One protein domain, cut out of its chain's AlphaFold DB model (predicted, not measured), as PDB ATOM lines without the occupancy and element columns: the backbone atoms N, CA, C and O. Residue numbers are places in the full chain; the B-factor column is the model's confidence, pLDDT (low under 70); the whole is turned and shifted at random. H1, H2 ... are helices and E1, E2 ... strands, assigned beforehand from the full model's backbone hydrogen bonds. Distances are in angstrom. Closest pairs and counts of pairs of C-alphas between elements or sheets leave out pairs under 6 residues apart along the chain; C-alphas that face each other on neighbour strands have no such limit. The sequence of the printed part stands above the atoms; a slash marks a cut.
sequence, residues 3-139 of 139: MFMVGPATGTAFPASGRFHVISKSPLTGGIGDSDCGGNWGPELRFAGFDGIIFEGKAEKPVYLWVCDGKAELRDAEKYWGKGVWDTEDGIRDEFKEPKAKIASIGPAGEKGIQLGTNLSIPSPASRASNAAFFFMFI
ATOM      1  N   MET A   3      10.983  19.057 -22.928       82.19
ATOM      2  CA  MET A   3      10.454  20.098 -23.804       82.19
ATOM      3  C   MET A   3       9.645  19.465 -24.925       82.19
ATOM      4  O   MET A   3      10.106  18.521 -25.559       82.19
ATOM      5  N   PHE A   4       8.472  20.023 -25.187       85.62
ATOM      6  CA  PHE A   4       7.636  19.712 -26.337       85.62
ATOM      7  C   PHE A   4       7.603  20.937 -27.220       85.62
ATOM      8  O   PHE A   4       7.135  21.981 -26.782       85.62
ATOM      9  N   MET A   5       8.097  20.821 -28.444       87.06
ATOM     10  CA  MET A   5       8.209  21.958 -29.350       87.06
ATOM     11  C   MET A   5       7.560  21.621 -30.682       87.06
ATOM     12  O   MET A   5       7.806  20.552 -31.247       87.06
ATOM     13  N   VAL A   6       6.753  22.543 -31.201       89.44
ATOM     14  CA  VAL A   6       6.215  22.446 -32.559       89.44
ATOM     15  C   VAL A   6       7.015  23.330 -33.510       89.44
ATOM     16  O   VAL A   6       7.591  24.344 -33.120       89.44
ATOM     17  N   GLY A   7       7.077  22.931 -34.780       85.38
ATOM     18  CA  GLY A   7       7.715  23.735 -35.814       85.38
ATOM     19  C   GLY A   7       6.822  24.897 -36.269       85.38
ATOM     20  O   GLY A   7       5.599  24.840 -36.124       85.38
ATOM     21  N   PRO A   8       7.390  25.927 -36.920       85.50
ATOM     22  CA  PRO A   8       6.613  27.051 -37.454       85.50
ATOM     23  C   PRO A   8       5.642  26.628 -38.564       85.50
ATOM     24  O   PRO A   8       4.605  27.256 -38.765       85.50
ATOM     25  N   ALA A   9       5.969  25.550 -39.282       84.75
ATOM     26  CA  ALA A   9       5.097  24.971 -40.293       84.75
ATOM     27  C   ALA A   9       3.989  24.098 -39.687       84.75
ATOM     28  O   ALA A   9       3.042  23.775 -40.407       84.75
ATOM     29  N   THR A  10       4.084  23.706 -38.410       84.94
ATOM     30  CA  THR A  10       3.136  22.780 -37.783       84.94
ATOM     31  C   THR A  10       1.725  23.375 -37.786       84.94
ATOM     32  O   THR A  10       1.549  24.555 -37.516       84.94
ATOM     33  N   GLY A  11       0.705  22.592 -38.148       77.50
ATOM     34  CA  GLY A  11      -0.691  23.060 -38.213       77.50
ATOM     35  C   GLY A  11      -1.045  23.951 -39.416       77.50
ATOM     36  O   GLY A  11      -2.182  24.408 -39.524       77.50
ATOM     37  N   THR A  12      -0.114  24.179 -40.350       83.94
ATOM     38  CA  THR A  12      -0.385  24.876 -41.621       83.94
ATOM     39  C   THR A  12      -0.820  23.904 -42.728       83.94
ATOM     40  O   THR A  12      -0.742  22.686 -42.568       83.94
ATOM     41  N   ALA A  13      -1.230  24.429 -43.889       82.69
ATOM     42  CA  ALA A  13      -1.554  23.627 -45.076       82.69
ATOM     43  C   ALA A  13      -0.330  22.949 -45.734       82.69
ATOM     44  O   ALA A  13      -0.477  22.275 -46.753       82.69
ATOM     45  N   PHE A  14       0.874  23.138 -45.184       80.44
ATOM     46  CA  PHE A  14       2.082  22.494 -45.683       80.44
ATOM     47  C   PHE A  14       1.980  20.962 -45.534       80.44
ATOM     48  O   PHE A  14       1.529  20.479 -44.492       80.44
ATOM     49  N   PRO A  15       2.372  20.167 -46.545       75.19
ATOM     50  CA  PRO A  15       2.297  18.713 -46.454       75.19
ATOM     51  C   PRO A  15       3.157  18.186 -45.297       75.19
ATOM     52  O   PRO A  15       4.279  18.639 -45.085       75.19
ATOM     53  N   ALA A  16       2.628  17.214 -44.550       75.62
ATOM     54  CA  ALA A  16       3.279  16.612 -43.379       75.62
ATOM     55  C   ALA A  16       3.606  17.585 -42.219       75.62
ATOM     56  O   ALA A  16       4.459  17.290 -41.381       75.62
ATOM     57  N   SER A  17       2.870  18.693 -42.093       79.00
ATOM     58  CA  SER A  17       2.955  19.679 -40.999       79.00
ATOM     59  C   SER A  17       2.422  19.203 -39.630       79.00
ATOM     60  O   SER A  17       2.027  20.008 -38.791       79.00
ATOM     61  N   GLY A  18       2.370  17.897 -39.374       80.31
ATOM     62  CA  GLY A  18       1.861  17.327 -38.115       80.31
ATOM     63  C   GLY A  18       2.934  17.051 -37.059       80.31
ATOM     64  O   GLY A  18       2.649  16.431 -36.039       80.31
ATOM     65  N   ARG A  19       4.187  17.425 -37.331       81.38
ATOM     66  CA  ARG A  19       5.347  17.009 -36.535       81.38
ATOM     67  C   ARG A  19       5.548  17.893 -35.304       81.38
ATOM     68  O   ARG A  19       5.262  19.096 -35.334       81.38
ATOM     69  N   PHE A  20       6.075  17.287 -34.249       84.69
ATOM     70  CA  PHE A  20       6.578  17.947 -33.052       84.69
ATOM     71  C   PHE A  20       7.752  17.153 -32.476       84.69
ATOM     72  O   PHE A  20       7.864  15.947 -32.691       84.69
ATOM     73  N   HIS A  21       8.613  17.834 -31.729       83.38
ATOM     74  CA  HIS A  21       9.780  17.224 -31.105       83.38
ATOM     75  C   HIS A  21       9.628  17.192 -29.594       83.38
ATOM     76  O   HIS A  21       9.220  18.176 -28.972       83.38
ATOM     77  N   VAL A  22      10.017  16.061 -29.015       82.31
ATOM     78  CA  VAL A  22      10.194  15.886 -27.580       82.31
ATOM     79  C   VAL A  22      11.683  15.883 -27.300       82.31
ATOM     80  O   VAL A  22      12.412  15.027 -27.793       82.31
ATOM     81  N   ILE A  23      12.148  16.861 -26.536       80.94
ATOM     82  CA  ILE A  23      13.566  17.070 -26.273       80.94
ATOM     83  C   ILE A  23      13.780  16.977 -24.772       80.94
ATOM     84  O   ILE A  23      13.134  17.663 -23.982       80.94
ATOM     85  N   SER A  24      14.707  16.130 -24.354       78.31
ATOM     86  CA  SER A  24      15.083  16.002 -22.951       78.31
ATOM     87  C   SER A  24      16.574  15.753 -22.819       78.31
ATOM     88  O   SER A  24      17.271  15.428 -23.781       78.31
ATOM     89  N   LYS A  25      17.093  15.902 -21.603       71.12
ATOM     90  CA  LYS A  25      18.411  15.354 -21.297       71.12
ATOM     91  C   LYS A  25      18.272  13.836 -21.208       71.12
ATOM     92  O   LYS A  25      17.567  13.348 -20.326       71.12
ATOM     93  N   SER A  26      18.938  13.111 -22.103       64.00
ATOM     94  CA  SER A  26      18.868  11.653 -22.149       64.00
ATOM     95  C   SER A  26      19.405  11.063 -20.840       64.00
ATOM     96  O   SER A  26      20.565  11.313 -20.495       64.00
ATOM     97  N   PRO A  27      18.613  10.260 -20.109       59.97
ATOM     98  CA  PRO A  27      19.090   9.587 -18.904       59.97
ATOM     99  C   PRO A  27      20.082   8.462 -19.230       59.97
ATOM    100  O   PRO A  27      20.872   8.086 -18.369       59.97
ATOM    101  N   LEU A  28      20.052   7.940 -20.462       58.50
ATOM    102  CA  LEU A  28      20.924   6.858 -20.918       58.50
ATOM    103  C   LEU A  28      22.319   7.367 -21.304       58.50
ATOM    104  O   LEU A  28      23.319   6.749 -20.958       58.50
ATOM    105  N   THR A  29      22.387   8.482 -22.034       57.12
ATOM    106  CA  THR A  29      23.651   8.989 -22.601       57.12
ATOM    107  C   THR A  29      24.167  10.247 -21.908       57.12
ATOM    108  O   THR A  29      25.292  10.665 -22.161       57.12
ATOM    109  N   GLY A  30      23.358  10.897 -21.063       64.75
ATOM    110  CA  GLY A  30      23.686  12.172 -20.415       64.75
ATOM    111  C   GLY A  30      23.719  13.383 -21.360       64.75
ATOM    112  O   GLY A  30      23.810  14.515 -20.881       64.75
ATOM    113  N   GLY A  31      23.628  13.150 -22.673       73.81
ATOM    114  CA  GLY A  31      23.558  14.164 -23.721       73.81
ATOM    115  C   GLY A  31      22.130  14.616 -24.024       73.81
ATOM    116  O   GLY A  31      21.199  14.390 -23.248       73.81
ATOM    117  N   ILE A  32      21.957  15.265 -25.172       72.50
ATOM    118  CA  ILE A  32      20.639  15.663 -25.676       72.50
ATOM    119  C   ILE A  32      19.965  14.420 -26.267       72.50
ATOM    120  O   ILE A  32      20.550  13.742 -27.107       72.50
ATOM    121  N   GLY A  33      18.761  14.112 -25.793       70.75
ATOM    122  CA  GLY A  33      17.860  13.160 -26.425       70.75
ATOM    123  C   GLY A  33      16.751  13.925 -27.131       70.75
ATOM    124  O   GLY A  33      16.064  14.729 -26.498       70.75
ATOM    125  N   ASP A  34      16.582  13.678 -28.423       75.81
ATOM    126  CA  ASP A  34      15.451  14.168 -29.198       75.81
ATOM    127  C   ASP A  34      14.594  12.993 -29.679       75.81
ATOM    128  O   ASP A  34      15.057  11.863 -29.846       75.81
ATOM    129  N   SER A  35      13.302  13.238 -29.828       74.94
ATOM    130  CA  SER A  35      12.358  12.278 -30.385       74.94
ATOM    131  C   SER A  35      11.365  13.026 -31.256       74.94
ATOM    132  O   SER A  35      10.634  13.893 -30.778       74.94
ATOM    133  N   ASP A  36      11.359  12.699 -32.546       79.56
ATOM    134  CA  ASP A  36      10.398  13.227 -33.508       79.56
ATOM    135  C   ASP A  36       9.097  12.423 -33.443       79.56
ATOM    136  O   ASP A  36       9.092  11.193 -33.530       79.56
ATOM    137  N   CYS A  37       7.987  13.132 -33.278       77.50
ATOM    138  CA  CYS A  37       6.653  12.564 -33.205       77.50
ATOM    139  C   CYS A  37       5.756  13.218 -34.257       77.50
ATOM    140  O   CYS A  37       5.792  14.426 -34.488       77.50
ATOM    141  N   GLY A  38       4.930  12.404 -34.912       73.00
ATOM    142  CA  GLY A  38       3.928  12.867 -35.868       73.00
ATOM    143  C   GLY A  38       2.511  12.846 -35.297       73.00
ATOM    144  O   GLY A  38       2.283  12.574 -34.121       73.00
ATOM    145  N   GLY A  39       1.538  13.079 -36.176       78.94
ATOM    146  CA  GLY A  39       0.115  12.996 -35.859       78.94
ATOM    147  C   GLY A  39      -0.538  14.366 -35.715       78.94
ATOM    148  O   GLY A  39      -0.106  15.349 -36.310       78.94
ATOM    149  N   ASN A  40      -1.622  14.412 -34.944       80.69
ATOM    150  CA  ASN A  40      -2.435  15.621 -34.782       80.69
ATOM    151  C   ASN A  40      -2.135  16.371 -33.476       80.69
ATOM    152  O   ASN A  40      -2.708  17.426 -33.245       80.69
ATOM    153  N   TRP A  41      -1.231  15.853 -32.640       83.06
ATOM    154  CA  TRP A  41      -0.886  16.451 -31.349       83.06
ATOM    155  C   TRP A  41      -0.237  17.833 -31.511       83.06
ATOM    156  O   TRP A  41      -0.726  18.816 -30.966       83.06
ATOM    157  N   GLY A  42       0.811  17.934 -32.336       83.44
ATOM    158  CA  GLY A  42       1.512  19.200 -32.575       83.44
ATOM    159  C   GLY A  42       0.602  20.310 -33.122       83.44
ATOM    160  O   GLY A  42       0.582  21.406 -32.563       83.44
ATOM    161  N   PRO A  43      -0.189  20.053 -34.183       85.75
ATOM    162  CA  PRO A  43      -1.163  21.020 -34.685       85.75
ATOM    163  C   PRO A  43      -2.156  21.503 -33.628       85.75
ATOM    164  O   PRO A  43      -2.398  22.700 -33.529       85.75
ATOM    165  N   GLU A  44      -2.699  20.595 -32.818       85.12
ATOM    166  CA  GLU A  44      -3.687  20.931 -31.789       85.12
ATOM    167  C   GLU A  44      -3.075  21.766 -30.648       85.12
ATOM    168  O   GLU A  44      -3.739  22.665 -30.138       85.12
ATOM    169  N   LEU A  45      -1.791  21.578 -30.308       85.50
ATOM    170  CA  LEU A  45      -1.083  22.461 -29.369       85.50
ATOM    171  C   LEU A  45      -0.976  23.888 -29.919       85.50
ATOM    172  O   LEU A  45      -1.259  24.858 -29.212       85.50
ATOM    173  N   ARG A  46      -0.636  24.007 -31.208       86.38
ATOM    174  CA  ARG A  46      -0.574  25.301 -31.894       86.38
ATOM    175  C   ARG A  46      -1.944  25.968 -31.965       86.38
ATOM    176  O   ARG A  46      -2.046  27.168 -31.733       86.38
ATOM    177  N   PHE A  47      -2.998  25.208 -32.258       85.69
ATOM    178  CA  PHE A  47      -4.371  25.724 -32.281       85.69
ATOM    179  C   PHE A  47      -4.865  26.135 -30.893       85.69
ATOM    180  O   PHE A  47      -5.599  27.112 -30.787       85.69
ATOM    181  N   ALA A  48      -4.396  25.471 -29.836       83.62
ATOM    182  CA  ALA A  48      -4.630  25.894 -28.461       83.62
ATOM    183  C   ALA A  48      -3.845  27.160 -28.064       83.62
ATOM    184  O   ALA A  48      -4.041  27.654 -26.958       83.62
ATOM    185  N   GLY A  49      -2.983  27.696 -28.937       86.06
ATOM    186  CA  GLY A  49      -2.269  28.958 -28.734       86.06
ATOM    187  C   GLY A  49      -0.837  28.824 -28.209       86.06
ATOM    188  O   GLY A  49      -0.275  29.823 -27.769       86.06
ATOM    189  N   PHE A  50      -0.240  27.628 -28.254       87.12
ATOM    190  CA  PHE A  50       1.105  27.374 -27.727       87.12
ATOM    191  C   PHE A  50       2.055  26.846 -28.814       87.12
ATOM    192  O   PHE A  50       1.723  25.921 -29.552       87.12
ATOM    193  N   ASP A  51       3.272  27.392 -28.887       87.38
ATOM    194  CA  ASP A  51       4.342  26.881 -29.770       87.38
ATOM    195  C   ASP A  51       5.195  25.784 -29.103       87.38
ATOM    196  O   ASP A  51       5.969  25.075 -29.752       87.38
ATOM    197  N   GLY A  52       5.053  25.620 -27.792       88.19
ATOM    198  CA  GLY A  52       5.743  24.587 -27.046       88.19
ATOM    199  C   GLY A  52       5.437  24.630 -25.558       88.19
ATOM    200  O   GLY A  52       4.852  25.586 -25.048       88.19
ATOM    201  N   ILE A  53       5.836  23.569 -24.871       87.62
ATOM    202  CA  ILE A  53       5.700  23.402 -23.430       87.62
ATOM    203  C   ILE A  53       7.057  22.967 -22.888       87.62
ATOM    204  O   ILE A  53       7.631  21.976 -23.342       87.62
ATOM    205  N   ILE A  54       7.566  23.704 -21.906       87.88
ATOM    206  CA  ILE A  54       8.813  23.388 -21.215       87.88
ATOM    207  C   ILE A  54       8.458  22.977 -19.799       87.88
ATOM    208  O   ILE A  54       7.798  23.711 -19.069       87.88
ATOM    209  N   PHE A  55       8.924  21.798 -19.419       83.50
ATOM    210  CA  PHE A  55       8.743  21.262 -18.092       83.50
ATOM    211  C   PHE A  55      10.070  21.217 -17.342       83.50
ATOM    212  O   PHE A  55      11.060  20.608 -17.778       83.50
ATOM    213  N   GLU A  56      10.061  21.846 -16.174       81.44
ATOM    214  CA  GLU A  56      11.195  21.958 -15.271       81.44
ATOM    215  C   GLU A  56      10.845  21.355 -13.911       81.44
ATOM    216  O   GLU A  56       9.713  21.443 -13.442       81.44
ATOM    217  N   GLY A  57      11.834  20.724 -13.279       79.06
ATOM    218  CA  GLY A  57      11.627  20.027 -12.015       79.06
ATOM    219  C   GLY A  57      10.896  18.689 -12.157       79.06
ATOM    220  O   GLY A  57      11.023  17.995 -13.170       79.06
ATOM    221  N   LYS A  58      10.226  18.317 -11.070       78.56
ATOM    222  CA  LYS A  58       9.575  17.032 -10.807       78.56
ATOM    223  C   LYS A  58       8.385  17.308  -9.883       78.56
ATOM    224  O   LYS A  58       8.518  18.125  -8.971       78.56
ATOM    225  N   ALA A  59       7.237  16.693 -10.149       78.69
ATOM    226  CA  ALA A  59       6.049  16.877  -9.318       78.69
ATOM    227  C   ALA A  59       6.148  16.023  -8.040       78.69
ATOM    228  O   ALA A  59       6.823  15.001  -8.012       78.69
ATOM    229  N   GLU A  60       5.494  16.422  -6.948       79.88
ATOM    230  CA  GLU A  60       5.463  15.583  -5.734       79.88
ATOM    231  C   GLU A  60       4.499  14.396  -5.867       79.88
ATOM    232  O   GLU A  60       4.623  13.397  -5.159       79.88
ATOM    233  N   LYS A  61       3.532  14.517  -6.779       82.69
ATOM    234  CA  LYS A  61       2.485  13.539  -7.063       82.69
ATOM    235  C   LYS A  61       2.264  13.428  -8.569       82.69
ATOM    236  O   LYS A  61       2.542  14.400  -9.276       82.69
ATOM    237  N   PRO A  62       1.707  12.306  -9.057       82.88
ATOM    238  CA  PRO A  62       1.298  12.183 -10.446       82.88
ATOM    239  C   PRO A  62       0.328  13.299 -10.834       82.88
ATOM    240  O   PRO A  62      -0.781  13.392 -10.310       82.88
ATOM    241  N   VAL A  63       0.742  14.136 -11.780       84.62
ATOM    242  CA  VAL A  63      -0.089  15.200 -12.350       84.62
ATOM    243  C   VAL A  63       0.003  15.182 -13.863       84.62
ATOM    244  O   VAL A  63       1.001  14.732 -14.426       84.62
ATOM    245  N   TYR A  64      -1.030  15.707 -14.511       84.12
ATOM    246  CA  TYR A  64      -1.056  15.933 -15.944       84.12
ATOM    247  C   TYR A  64      -1.363  17.383 -16.280       84.12
ATOM    248  O   TYR A  64      -2.063  18.079 -15.545       84.12
ATOM    249  N   LEU A  65      -0.841  17.833 -17.417       85.50
ATOM    250  CA  LEU A  65      -1.179  19.130 -17.978       85.50
ATOM    251  C   LEU A  65      -2.477  19.018 -18.789       85.50
ATOM    252  O   LEU A  65      -2.652  18.107 -19.587       85.50
ATOM    253  N   TRP A  66      -3.406  19.938 -18.595       85.69
ATOM    254  CA  TRP A  66      -4.571  20.114 -19.446       85.69
ATOM    255  C   TRP A  66      -4.435  21.444 -20.157       85.69
ATOM    256  O   TRP A  66      -4.379  22.488 -19.509       85.69
ATOM    257  N   VAL A  67      -4.379  21.409 -21.484       84.38
ATOM    258  CA  VAL A  67      -4.334  22.617 -22.302       84.38
ATOM    259  C   VAL A  67      -5.594  22.679 -23.139       84.38
ATOM    260  O   VAL A  67      -5.910  21.707 -23.814       84.38
ATOM    261  N   CYS A  68      -6.302  23.802 -23.075       83.69
ATOM    262  CA  CYS A  68      -7.523  24.057 -23.831       83.69
ATOM    263  C   CYS A  68      -7.707  25.568 -24.006       83.69
ATOM    264  O   CYS A  68      -7.662  26.313 -23.028       83.69
ATOM    265  N   ASP A  69      -7.882  26.024 -25.248       80.44
ATOM    266  CA  ASP A  69      -8.214  27.415 -25.596       80.44
ATOM    267  C   ASP A  69      -7.349  28.484 -24.913       80.44
ATOM    268  O   ASP A  69      -7.844  29.407 -24.262       80.44
ATOM    269  N   GLY A  70      -6.026  28.355 -25.039       82.69
ATOM    270  CA  GLY A  70      -5.065  29.300 -24.469       82.69
ATOM    271  C   GLY A  70      -4.870  29.168 -22.958       82.69
ATOM    272  O   GLY A  70      -4.096  29.926 -22.377       82.69
ATOM    273  N   LYS A  71      -5.542  28.216 -22.304       84.88
ATOM    274  CA  LYS A  71      -5.388  27.932 -20.875       84.88
ATOM    275  C   LYS A  71      -4.613  26.645 -20.673       84.88
ATOM    276  O   LYS A  71      -4.851  25.668 -21.374       84.88
ATOM    277  N   ALA A  72      -3.723  26.654 -19.687       86.69
ATOM    278  CA  ALA A  72      -2.942  25.503 -19.267       86.69
ATOM    279  C   ALA A  72      -3.115  25.304 -17.755       86.69
ATOM    280  O   ALA A  72      -2.904  26.235 -16.979       86.69
ATOM    281  N   GLU A  73      -3.516  24.105 -17.340       86.88
ATOM    282  CA  GLU A  73      -3.818  23.763 -15.947       86.88
ATOM    283  C   GLU A  73      -3.165  22.432 -15.568       86.88
ATOM    284  O   GLU A  73      -3.245  21.469 -16.324       86.88
ATOM    285  N   LEU A  74      -2.548  22.349 -14.388       86.38
ATOM    286  CA  LEU A  74      -2.073  21.077 -13.836       86.38
ATOM    287  C   LEU A  74      -3.188  20.415 -13.027       86.38
ATOM    288  O   LEU A  74      -3.827  21.062 -12.196       86.38
ATOM    289  N   ARG A  75      -3.418  19.125 -13.268       86.12
ATOM    290  CA  ARG A  75      -4.493  18.338 -12.655       86.12
ATOM    291  C   ARG A  75      -3.973  17.006 -12.132       86.12
ATOM    292  O   ARG A  75      -2.949  16.509 -12.591       86.12
ATOM    293  N   ASP A  76      -4.685  16.442 -11.165       86.88
ATOM    294  CA  ASP A  76      -4.315  15.189 -10.506       86.88
ATOM    295  C   ASP A  76      -4.426  13.983 -11.454       86.88
ATOM    296  O   ASP A  76      -5.451  13.793 -12.114       86.88
ATOM    297  N   ALA A  77      -3.367  13.171 -11.519       83.56
ATOM    298  CA  ALA A  77      -3.277  11.979 -12.359       83.56
ATOM    299  C   ALA A  77      -3.244  10.661 -11.561       83.56
ATOM    300  O   ALA A  77      -3.040   9.610 -12.171       83.56
ATOM    301  N   GLU A  78      -3.447  10.665 -10.236       84.31
ATOM    302  CA  GLU A  78      -3.296   9.469  -9.386       84.31
ATOM    303  C   GLU A  78      -4.183   8.310  -9.873       84.31
ATOM    304  O   GLU A  78      -3.771   7.153  -9.889       84.31
ATOM    305  N   LYS A  79      -5.381   8.620 -10.378       83.81
ATOM    306  CA  LYS A  79      -6.335   7.635 -10.914       83.81
ATOM    307  C   LYS A  79      -5.931   6.980 -12.242       83.81
ATOM    308  O   LYS A  79      -6.576   6.009 -12.658       83.81
ATOM    309  N   TYR A  80      -4.943   7.536 -12.941       80.25
ATOM    310  CA  TYR A  80      -4.404   6.995 -14.193       80.25
ATOM    311  C   TYR A  80      -3.038   6.333 -14.004       80.25
ATOM    312  O   TYR A  80      -2.587   5.617 -14.894       80.25
ATOM    313  N   TRP A  81      -2.417   6.506 -12.837       80.06
ATOM    314  CA  TRP A  81      -1.132   5.897 -12.524       80.06
ATOM    315  C   TRP A  81      -1.210   4.364 -12.564       80.06
ATOM    316  O   TRP A  81      -2.104   3.749 -11.977       80.06
ATOM    317  N   GLY A  82      -0.271   3.734 -13.263       79.31
ATOM    318  CA  GLY A  82      -0.188   2.290 -13.457       79.31
ATOM    319  C   GLY A  82      -1.099   1.736 -14.553       79.31
ATOM    320  O   GLY A  82      -1.069   0.526 -14.797       79.31
ATOM    321  N   LYS A  83      -1.899   2.575 -15.226       81.12
ATOM    322  CA  LYS A  83      -2.759   2.146 -16.338       81.12
ATOM    323  C   LYS A  83      -1.998   2.096 -17.659       81.12
ATOM    324  O   LYS A  83      -0.956   2.724 -17.840       81.12
ATOM    325  N   GLY A  84      -2.528   1.328 -18.610       77.69
ATOM    326  CA  GLY A  84      -2.053   1.381 -19.986       77.69
ATOM    327  C   GLY A  84      -2.313   2.755 -20.604       77.69
ATOM    328  O   GLY A  84      -3.190   3.498 -20.163       77.69
ATOM    329  N   VAL A  85      -1.572   3.082 -21.664       76.75
ATOM    330  CA  VAL A  85      -1.792   4.330 -22.414       76.75
ATOM    331  C   VAL A  85      -3.231   4.401 -22.930       76.75
ATOM    332  O   VAL A  85      -3.897   5.410 -22.756       76.75
ATOM    333  N   TRP A  86      -3.741   3.305 -23.483       80.50
ATOM    334  CA  TRP A  86      -5.074   3.235 -24.078       80.50
ATOM    335  C   TRP A  86      -6.162   3.486 -23.026       80.50
ATOM    336  O   TRP A  86      -7.006   4.357 -23.209       80.50
ATOM    337  N   ASP A  87      -6.057   2.822 -21.870       83.75
ATOM    338  CA  ASP A  87      -6.982   3.006 -20.745       83.75
ATOM    339  C   ASP A  87      -6.930   4.430 -20.169       83.75
ATOM    340  O   ASP A  87      -7.939   4.972 -19.715       83.75
ATOM    341  N   THR A  88      -5.738   5.033 -20.154       80.69
ATOM    342  CA  THR A  88      -5.537   6.412 -19.694       80.69
ATOM    343  C   THR A  88      -6.186   7.391 -20.657       80.69
ATOM    344  O   THR A  88      -6.912   8.286 -20.234       80.69
ATOM    345  N   GLU A  89      -5.968   7.207 -21.955       79.94
ATOM    346  CA  GLU A  89      -6.555   8.058 -22.977       79.94
ATOM    347  C   GLU A  89      -8.078   7.991 -22.987       79.94
ATOM    348  O   GLU A  89      -8.732   9.034 -22.981       79.94
ATOM    349  N   ASP A  90      -8.645   6.786 -22.973       83.44
ATOM    350  CA  ASP A  90     -10.095   6.603 -22.985       83.44
ATOM    351  C   ASP A  90     -10.711   7.136 -21.689       83.44
ATOM    352  O   ASP A  90     -11.682   7.892 -21.723       83.44
ATOM    353  N   GLY A  91     -10.069   6.887 -20.546       83.44
ATOM    354  CA  GLY A  91     -10.522   7.421 -19.269       83.44
ATOM    355  C   GLY A  91     -10.475   8.952 -19.173       83.44
ATOM    356  O   GLY A  91     -11.261   9.526 -18.422       83.44
ATOM    357  N   ILE A  92      -9.571   9.628 -19.887       79.38
ATOM    358  CA  ILE A  92      -9.524  11.101 -19.968       79.38
ATOM    359  C   ILE A  92     -10.599  11.612 -20.932       79.38
ATOM    360  O   ILE A  92     -11.305  12.569 -20.611       79.38
ATOM    361  N   ARG A  93     -10.761  10.969 -22.097       81.88
ATOM    362  CA  ARG A  93     -11.816  11.318 -23.064       81.88
ATOM    363  C   ARG A  93     -13.200  11.238 -22.427       81.88
ATOM    364  O   ARG A  93     -14.003  12.148 -22.619       81.88
ATOM    365  N   ASP A  94     -13.445  10.197 -21.638       84.31
ATOM    366  CA  ASP A  94     -14.721   9.975 -20.961       84.31
ATOM    367  C   ASP A  94     -14.961  10.963 -19.813       84.31
ATOM    368  O   ASP A  94     -16.075  11.466 -19.655       84.31
ATOM    369  N   GLU A  95     -13.925  11.290 -19.033       81.06
ATOM    370  CA  GLU A  95     -14.032  12.270 -17.946       81.06
ATOM    371  C   GLU A  95     -14.397  13.660 -18.470       81.06
ATOM    372  O   GLU A  95     -15.307  14.306 -17.945       81.06
ATOM    373  N   PHE A  96     -13.694  14.117 -19.507       77.06
ATOM    374  CA  PHE A  96     -13.887  15.458 -20.053       77.06
ATOM    375  C   PHE A  96     -14.995  15.528 -21.097       77.06
ATOM    376  O   PHE A  96     -15.374  16.623 -21.498       77.06
ATOM    377  N   LYS A  97     -15.551  14.378 -21.502       78.12
ATOM    378  CA  LYS A  97     -16.526  14.255 -22.597       78.12
ATOM    379  C   LYS A  97     -16.024  14.891 -23.897       78.12
ATOM    380  O   LYS A  97     -16.819  15.340 -24.718       78.12
ATOM    381  N   GLU A  98     -14.707  14.884 -24.086       76.62
ATOM    382  CA  GLU A  98     -14.026  15.444 -25.247       76.62
ATOM    383  C   GLU A  98     -13.446  14.300 -26.086       76.62
ATOM    384  O   GLU A  98     -12.274  13.949 -25.947       76.62
ATOM    385  N   PRO A  99     -14.225  13.683 -26.992       72.88
ATOM    386  CA  PRO A  99     -13.756  12.540 -27.781       72.88
ATOM    387  C   PRO A  99     -12.641  12.909 -28.772       72.88
ATOM    388  O   PRO A  99     -11.994  12.034 -29.347       72.88
ATOM    389  N   LYS A 100     -12.421  14.207 -29.011       74.25
ATOM    390  CA  LYS A 100     -11.439  14.718 -29.981       74.25
ATOM    391  C   LYS A 100     -10.123  15.147 -29.348       74.25
ATOM    392  O   LYS A 100      -9.156  15.359 -30.085       74.25
ATOM    393  N   ALA A 101     -10.083  15.154 -28.018       75.81
ATOM    394  CA  ALA A 101      -8.899  15.232 -27.185       75.81
ATOM    395  C   ALA A 101      -7.707  14.475 -27.795       75.81
ATOM    396  O   ALA A 101      -7.755  13.254 -27.996       75.81
ATOM    397  N   LYS A 102      -6.624  15.199 -28.099       83.56
ATOM    398  CA  LYS A 102      -5.355  14.594 -28.521       83.56
ATOM    399  C   LYS A 102      -4.474  14.436 -27.312       83.56
ATOM    400  O   LYS A 102      -3.956  15.417 -26.819       83.56
ATOM    401  N   ILE A 103      -4.297  13.201 -26.878       78.94
ATOM    402  CA  ILE A 103      -3.608  12.872 -25.641       78.94
ATOM    403  C   ILE A 103      -2.256  12.278 -26.018       78.94
ATOM    404  O   ILE A 103      -2.150  11.508 -26.971       78.94
ATOM    405  N   ALA A 104      -1.220  12.666 -25.293       79.62
ATOM    406  CA  ALA A 104       0.042  11.952 -25.288       79.62
ATOM    407  C   ALA A 104       0.200  11.393 -23.878       79.62
ATOM    408  O   ALA A 104      -0.119  12.070 -22.915       79.62
ATOM    409  N   SER A 105       0.579  10.138 -23.698       77.50
ATOM    410  CA  SER A 105       0.703   9.604 -22.342       77.50
ATOM    411  C   SER A 105       1.837   8.608 -22.240       77.50
ATOM    412  O   SER A 105       2.290   8.042 -23.237       77.50
ATOM    413  N   ILE A 106       2.338   8.444 -21.021       76.31
ATOM    414  CA  ILE A 106       3.350   7.441 -20.720       76.31
ATOM    415  C   ILE A 106       2.648   6.202 -20.177       76.31
ATOM    416  O   ILE A 106       1.689   6.310 -19.418       76.31
ATOM    417  N   GLY A 107       3.134   5.026 -20.561       72.62
ATOM    418  CA  GLY A 107       2.702   3.778 -19.943       72.62
ATOM    419  C   GLY A 107       3.500   3.440 -18.675       72.62
ATOM    420  O   GLY A 107       4.465   4.136 -18.337       72.62
ATOM    421  N   PRO A 108       3.219   2.279 -18.054       75.38
ATOM    422  CA  PRO A 108       3.890   1.820 -16.831       75.38
ATOM    423  C   PRO A 108       5.414   1.656 -16.962       75.38
ATOM    424  O   PRO A 108       6.143   1.647 -15.972       75.38
ATOM    425  N   ALA A 109       5.924   1.512 -18.191       67.25
ATOM    426  CA  ALA A 109       7.360   1.490 -18.469       67.25
ATOM    427  C   ALA A 109       8.015   2.872 -18.284       67.25
ATOM    428  O   ALA A 109       9.128   2.959 -17.761       67.25
ATOM    429  N   GLY A 110       7.308   3.939 -18.672       66.69
ATOM    430  CA  GLY A 110       7.734   5.321 -18.463       66.69
ATOM    431  C   GLY A 110       7.654   5.720 -16.992       66.69
ATOM    432  O   GLY A 110       8.594   6.316 -16.476       66.69
ATOM    433  N   GLU A 111       6.600   5.295 -16.290       70.62
ATOM    434  CA  GLU A 111       6.439   5.513 -14.841       70.62
ATOM    435  C   GLU A 111       7.592   4.922 -14.018       70.62
ATOM    436  O   GLU A 111       8.050   5.519 -13.047       70.62
ATOM    437  N   LYS A 112       8.099   3.751 -14.426       69.25
ATOM    438  CA  LYS A 112       9.223   3.065 -13.767       69.25
ATOM    439  C   LYS A 112      10.599   3.622 -14.149       69.25
ATOM    440  O   LYS A 112      11.605   3.102 -13.674       69.25
ATOM    441  N   GLY A 113      10.667   4.641 -15.010       62.62
ATOM    442  CA  GLY A 113      11.926   5.263 -15.419       62.62
ATOM    443  C   GLY A 113      12.844   4.341 -16.227       62.62
ATOM    444  O   GLY A 113      14.067   4.475 -16.157       62.62
ATOM    445  N   ILE A 114      12.286   3.384 -16.981       53.28
ATOM    446  CA  ILE A 114      13.086   2.484 -17.820       53.28
ATOM    447  C   ILE A 114      13.752   3.317 -18.924       53.28
ATOM    448  O   ILE A 114      13.074   3.928 -19.744       53.28
ATOM    449  N   GLN A 115      15.089   3.312 -18.963       44.41
ATOM    450  CA  GLN A 115      15.921   4.198 -19.799       44.41
ATOM    451  C   GLN A 115      15.724   4.043 -21.323       44.41
ATOM    452  O   GLN A 115      16.172   4.896 -22.081       44.41
ATOM    453  N   LEU A 116      15.050   2.975 -21.765       40.03
ATOM    454  CA  LEU A 116      14.689   2.687 -23.162       40.03
ATOM    455  C   LEU A 116      13.163   2.682 -23.400       40.03
ATOM    456  O   LEU A 116      12.710   2.393 -24.502       40.03
ATOM    457  N   GLY A 117      12.356   2.932 -22.362       32.94
ATOM    458  CA  GLY A 117      10.930   2.593 -22.307       32.94
ATOM    459  C   GLY A 117       9.959   3.739 -22.576       32.94
ATOM    460  O   GLY A 117       8.814   3.668 -22.128       32.94
ATOM    461  N   THR A 118      10.371   4.803 -23.265       43.25
ATOM    462  CA  THR A 118       9.491   5.939 -23.582       43.25
ATOM    463  C   THR A 118       8.643   5.640 -24.824       43.25
ATOM    464  O   THR A 118       8.744   6.313 -25.843       43.25
ATOM    465  N   ASN A 119       7.788   4.614 -24.759       35.69
ATOM    466  CA  ASN A 119       6.716   4.452 -25.744       35.69
ATOM    467  C   ASN A 119       5.656   5.528 -25.469       35.69
ATOM    468  O   ASN A 119       4.692   5.289 -24.745       35.69
ATOM    469  N   LEU A 120       5.877   6.729 -26.008       47.78
ATOM    470  CA  LEU A 120       4.856   7.760 -26.113       47.78
ATOM    471  C   LEU A 120       3.903   7.337 -27.233       47.78
ATOM    472  O   LEU A 120       4.181   7.569 -28.408       47.78
ATOM    473  N   SER A 121       2.810   6.653 -26.901       35.44
ATOM    474  CA  SER A 121       1.784   6.375 -27.907       35.44
ATOM    475  C   SER A 121       0.892   7.594 -28.093       35.44
ATOM    476  O   SER A 121       0.419   8.200 -27.135       35.44
ATOM    477  N   ILE A 122       0.714   7.948 -29.363       46.09
ATOM    478  CA  ILE A 122      -0.150   9.020 -29.841       46.09
ATOM    479  C   ILE A 122      -1.019   8.374 -30.922       46.09
ATOM    480  O   ILE A 122      -0.555   8.204 -32.056       46.09
ATOM    481  N   PRO A 123      -2.246   7.930 -30.624       33.16
ATOM    482  CA  PRO A 123      -3.100   7.387 -31.660       33.16
ATOM    483  C   PRO A 123      -3.587   8.501 -32.588       33.16
ATOM    484  O   PRO A 123      -3.927   9.616 -32.185       33.16
ATOM    485  N   SER A 124      -3.643   8.167 -33.873       29.64
ATOM    486  CA  SER A 124      -4.170   9.016 -34.936       29.64
ATOM    487  C   SER A 124      -5.545   8.509 -35.390       29.64
ATOM    488  O   SER A 124      -5.606   7.663 -36.283       29.64
ATOM    489  N   PRO A 125      -6.656   9.079 -34.886       27.89
ATOM    490  CA  PRO A 125      -7.902   9.128 -35.629       27.89
ATOM    491  C   PRO A 125      -8.047  10.495 -36.309       27.89
ATOM    492  O   PRO A 125      -7.919  11.561 -35.688       27.89
ATOM    493  N   ALA A 126      -8.302  10.440 -37.613       30.67
ATOM    494  CA  ALA A 126      -8.557  11.579 -38.478       30.67
ATOM    495  C   ALA A 126      -9.927  12.206 -38.168       30.67
ATOM    496  O   ALA A 126     -10.950  11.531 -38.232       30.67
ATOM    497  N   SER A 127      -9.945  13.494 -37.828       24.22
ATOM    498  CA  SER A 127     -11.007  14.474 -38.126       24.22
ATOM    499  C   SER A 127     -10.743  15.758 -37.329       24.22
ATOM    500  O   SER A 127     -10.362  15.707 -36.161       24.22
ATOM    501  N   ARG A 128     -10.913  16.918 -37.978       30.95
ATOM    502  CA  ARG A 128     -10.874  18.241 -37.336       30.95
ATOM    503  C   ARG A 128     -12.045  18.366 -36.363       30.95
ATOM    504  O   ARG A 128     -13.179  18.278 -36.833       30.95
ATOM    505  N   ALA A 129     -11.792  18.617 -35.073       24.23
ATOM    506  CA  ALA A 129     -12.649  19.476 -34.240       24.23
ATOM    507  C   ALA A 129     -12.153  19.670 -32.793       24.23
ATOM    508  O   ALA A 129     -11.620  18.745 -32.192       24.23
ATOM    509  N   SER A 130     -12.456  20.877 -32.298       27.58
ATOM    510  CA  SER A 130     -12.627  21.317 -30.904       27.58
ATOM    511  C   SER A 130     -11.589  20.831 -29.881       27.58
ATOM    512  O   SER A 130     -11.800  19.859 -29.168       27.58
ATOM    513  N   ASN A 131     -10.491  21.590 -29.839       31.03
ATOM    514  CA  ASN A 131      -9.850  22.196 -28.667       31.03
ATOM    515  C   ASN A 131      -9.422  21.280 -27.501       31.03
ATOM    516  O   ASN A 131      -9.912  21.402 -26.385       31.03
ATOM    517  N   ALA A 132      -8.374  20.498 -27.795       38.56
ATOM    518  CA  ALA A 132      -7.217  20.157 -26.946       38.56
ATOM    519  C   ALA A 132      -7.387  19.305 -25.660       38.56
ATOM    520  O   ALA A 132      -8.365  19.394 -24.929       38.56
ATOM    521  N   ALA A 133      -6.379  18.445 -25.407       34.47
ATOM    522  CA  ALA A 133      -6.285  17.574 -24.226       34.47
ATOM    523  C   ALA A 133      -4.898  16.913 -24.051       34.47
ATOM    524  O   ALA A 133      -4.734  15.721 -24.299       34.47
ATOM    525  N   PHE A 134      -3.875  17.645 -23.615       48.19
ATOM    526  CA  PHE A 134      -2.497  17.126 -23.631       48.19
ATOM    527  C   PHE A 134      -1.961  16.635 -22.290       48.19
ATOM    528  O   PHE A 134      -1.195  17.335 -21.640       48.19
ATOM    529  N   PHE A 135      -2.276  15.389 -21.939       38.59
ATOM    530  CA  PHE A 135      -1.672  14.699 -20.798       38.59
ATOM    531  C   PHE A 135      -0.137  14.644 -20.942       38.59
ATOM    532  O   PHE A 135       0.395  14.417 -22.019       38.59
ATOM    533  N   PHE A 136       0.590  14.895 -19.860       44.34
ATOM    534  CA  PHE A 136       1.990  14.509 -19.697       44.34
ATOM    535  C   PHE A 136       2.204  14.293 -18.216       44.34
ATOM    536  O   PHE A 136       1.981  15.196 -17.415       44.34
ATOM    537  N   MET A 137       2.574  13.067 -17.877       43.00
ATOM    538  CA  MET A 137       2.678  12.608 -16.508       43.00
ATOM    539  C   MET A 137       4.062  12.952 -15.968       43.00
ATOM    540  O   MET A 137       5.066  12.409 -16.436       43.00
ATOM    541  N   PHE A 138       4.110  13.877 -15.013       43.41
ATOM    542  CA  PHE A 138       5.339  14.179 -14.287       43.41
ATOM    543  C   PHE A 138       5.515  13.182 -13.154       43.41
ATOM    544  O   PHE A 138       4.633  13.035 -12.308       43.41
ATOM    545  N   ILE A 139       6.666  12.505 -13.180       43.25
ATOM    546  CA  ILE A 139       7.277  11.945 -11.978       43.25
ATOM    547  C   ILE A 139       7.770  13.119 -11.173       43.25
ATOM    548  O   ILE A 139       8.448  14.002 -11.753       43.25
TER     549      ILE A 139
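What this domain is: This is residues 3 to 139 of the 139 residues of the protein "AFOR_N domain-containing protein" of marine sediment metagenome (UniProt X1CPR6). Look first for a twisted wall of four strands, E3 E2 E1 E4, with the short helix H1 packed across one face and no named helix on the other. Over on H1's side of the wall stand the hairpin E5 and E6 and, farther off, H2; stretches without named elements, residues 102 to 106 and 132 to 137, run through the space between. The 137 printed residues hold three named helices and six named strands, in the order E1 E2 E3 H1 E4 E5 E6 H2 H3; the four-stranded sheet is antiparallel. The class is mixed, helices and strands, with under half of the residues in named elements. The whole is compact, with a radius of gyration of the C-alphas of 14.4 A and spans of 38 by 35 by 24 A.

How they stand to each other: Begin with E1, residues 3 to 6, E2, residues 20 to 25, and E3, residues 32 to 37: they form a meander, each strand the antiparallel neighbour of the one before. E1 and E2 are a hairpin, with N 5 and O 21 2.9 A apart, and E2 and E3 are another, with N 33 and O 24 2.8 A apart. E4, residues 52 to 55, is an edge strand antiparallel to E1, with N 4 and O 53 2.8 A apart. H1, residues 41 to 47, is on this sheet at a height of 7.2 A over the sheet. It is only just over E1, with 3 of its C-alphas on that strand, and runs across the strands at 67 degrees to E1 on the local plane. The closest C-alphas of E1 and H1 are those of Val 6 and Gly 42, 5.7 A apart. E5, residues 63 to 68, and E6, residues 71 to 76, form an antiparallel hairpin, with N 66 and O 73 2.7 A apart. H2, residues 85 to 96, is apart from E5 and from H1. H3, residues 108 to 111, is only just apart from H2, at 8.4 A. Every O i to N i+4 pair is within hydrogen-bond range in H1 and H2; H3 is too short for such a pair, and its O i to N i+3 pair is not within range.

Where its parts are: Find C-alpha 3 at (10.454, 20.098, -23.804); from there E1 runs 10.0 A. E2 spans 16.9 A, E3 16.2 A, H1 9.9 A and E4 10.0 A. E5 begins at C-alpha 63, (-0.089, 15.200, -12.350), and spans 16.3 A; E6 spans 16.5 A. H2 spans 16.6 A, and H3, 4.9 A long, ends at C-alpha 111, (6.439, 5.513, -14.841).

The domain as a whole: The C-alphas of Pro 15 and Glu 60 are the two farthest apart, 41.0 A. The printed part has no cut, and the links E1 to E2 and H2 to H3 are long. Residues 112 to 139 have no named element, and pLDDT is under 70 there and at residues 26 to 30 and 109 to 110; the mean of the printed part is 71.8.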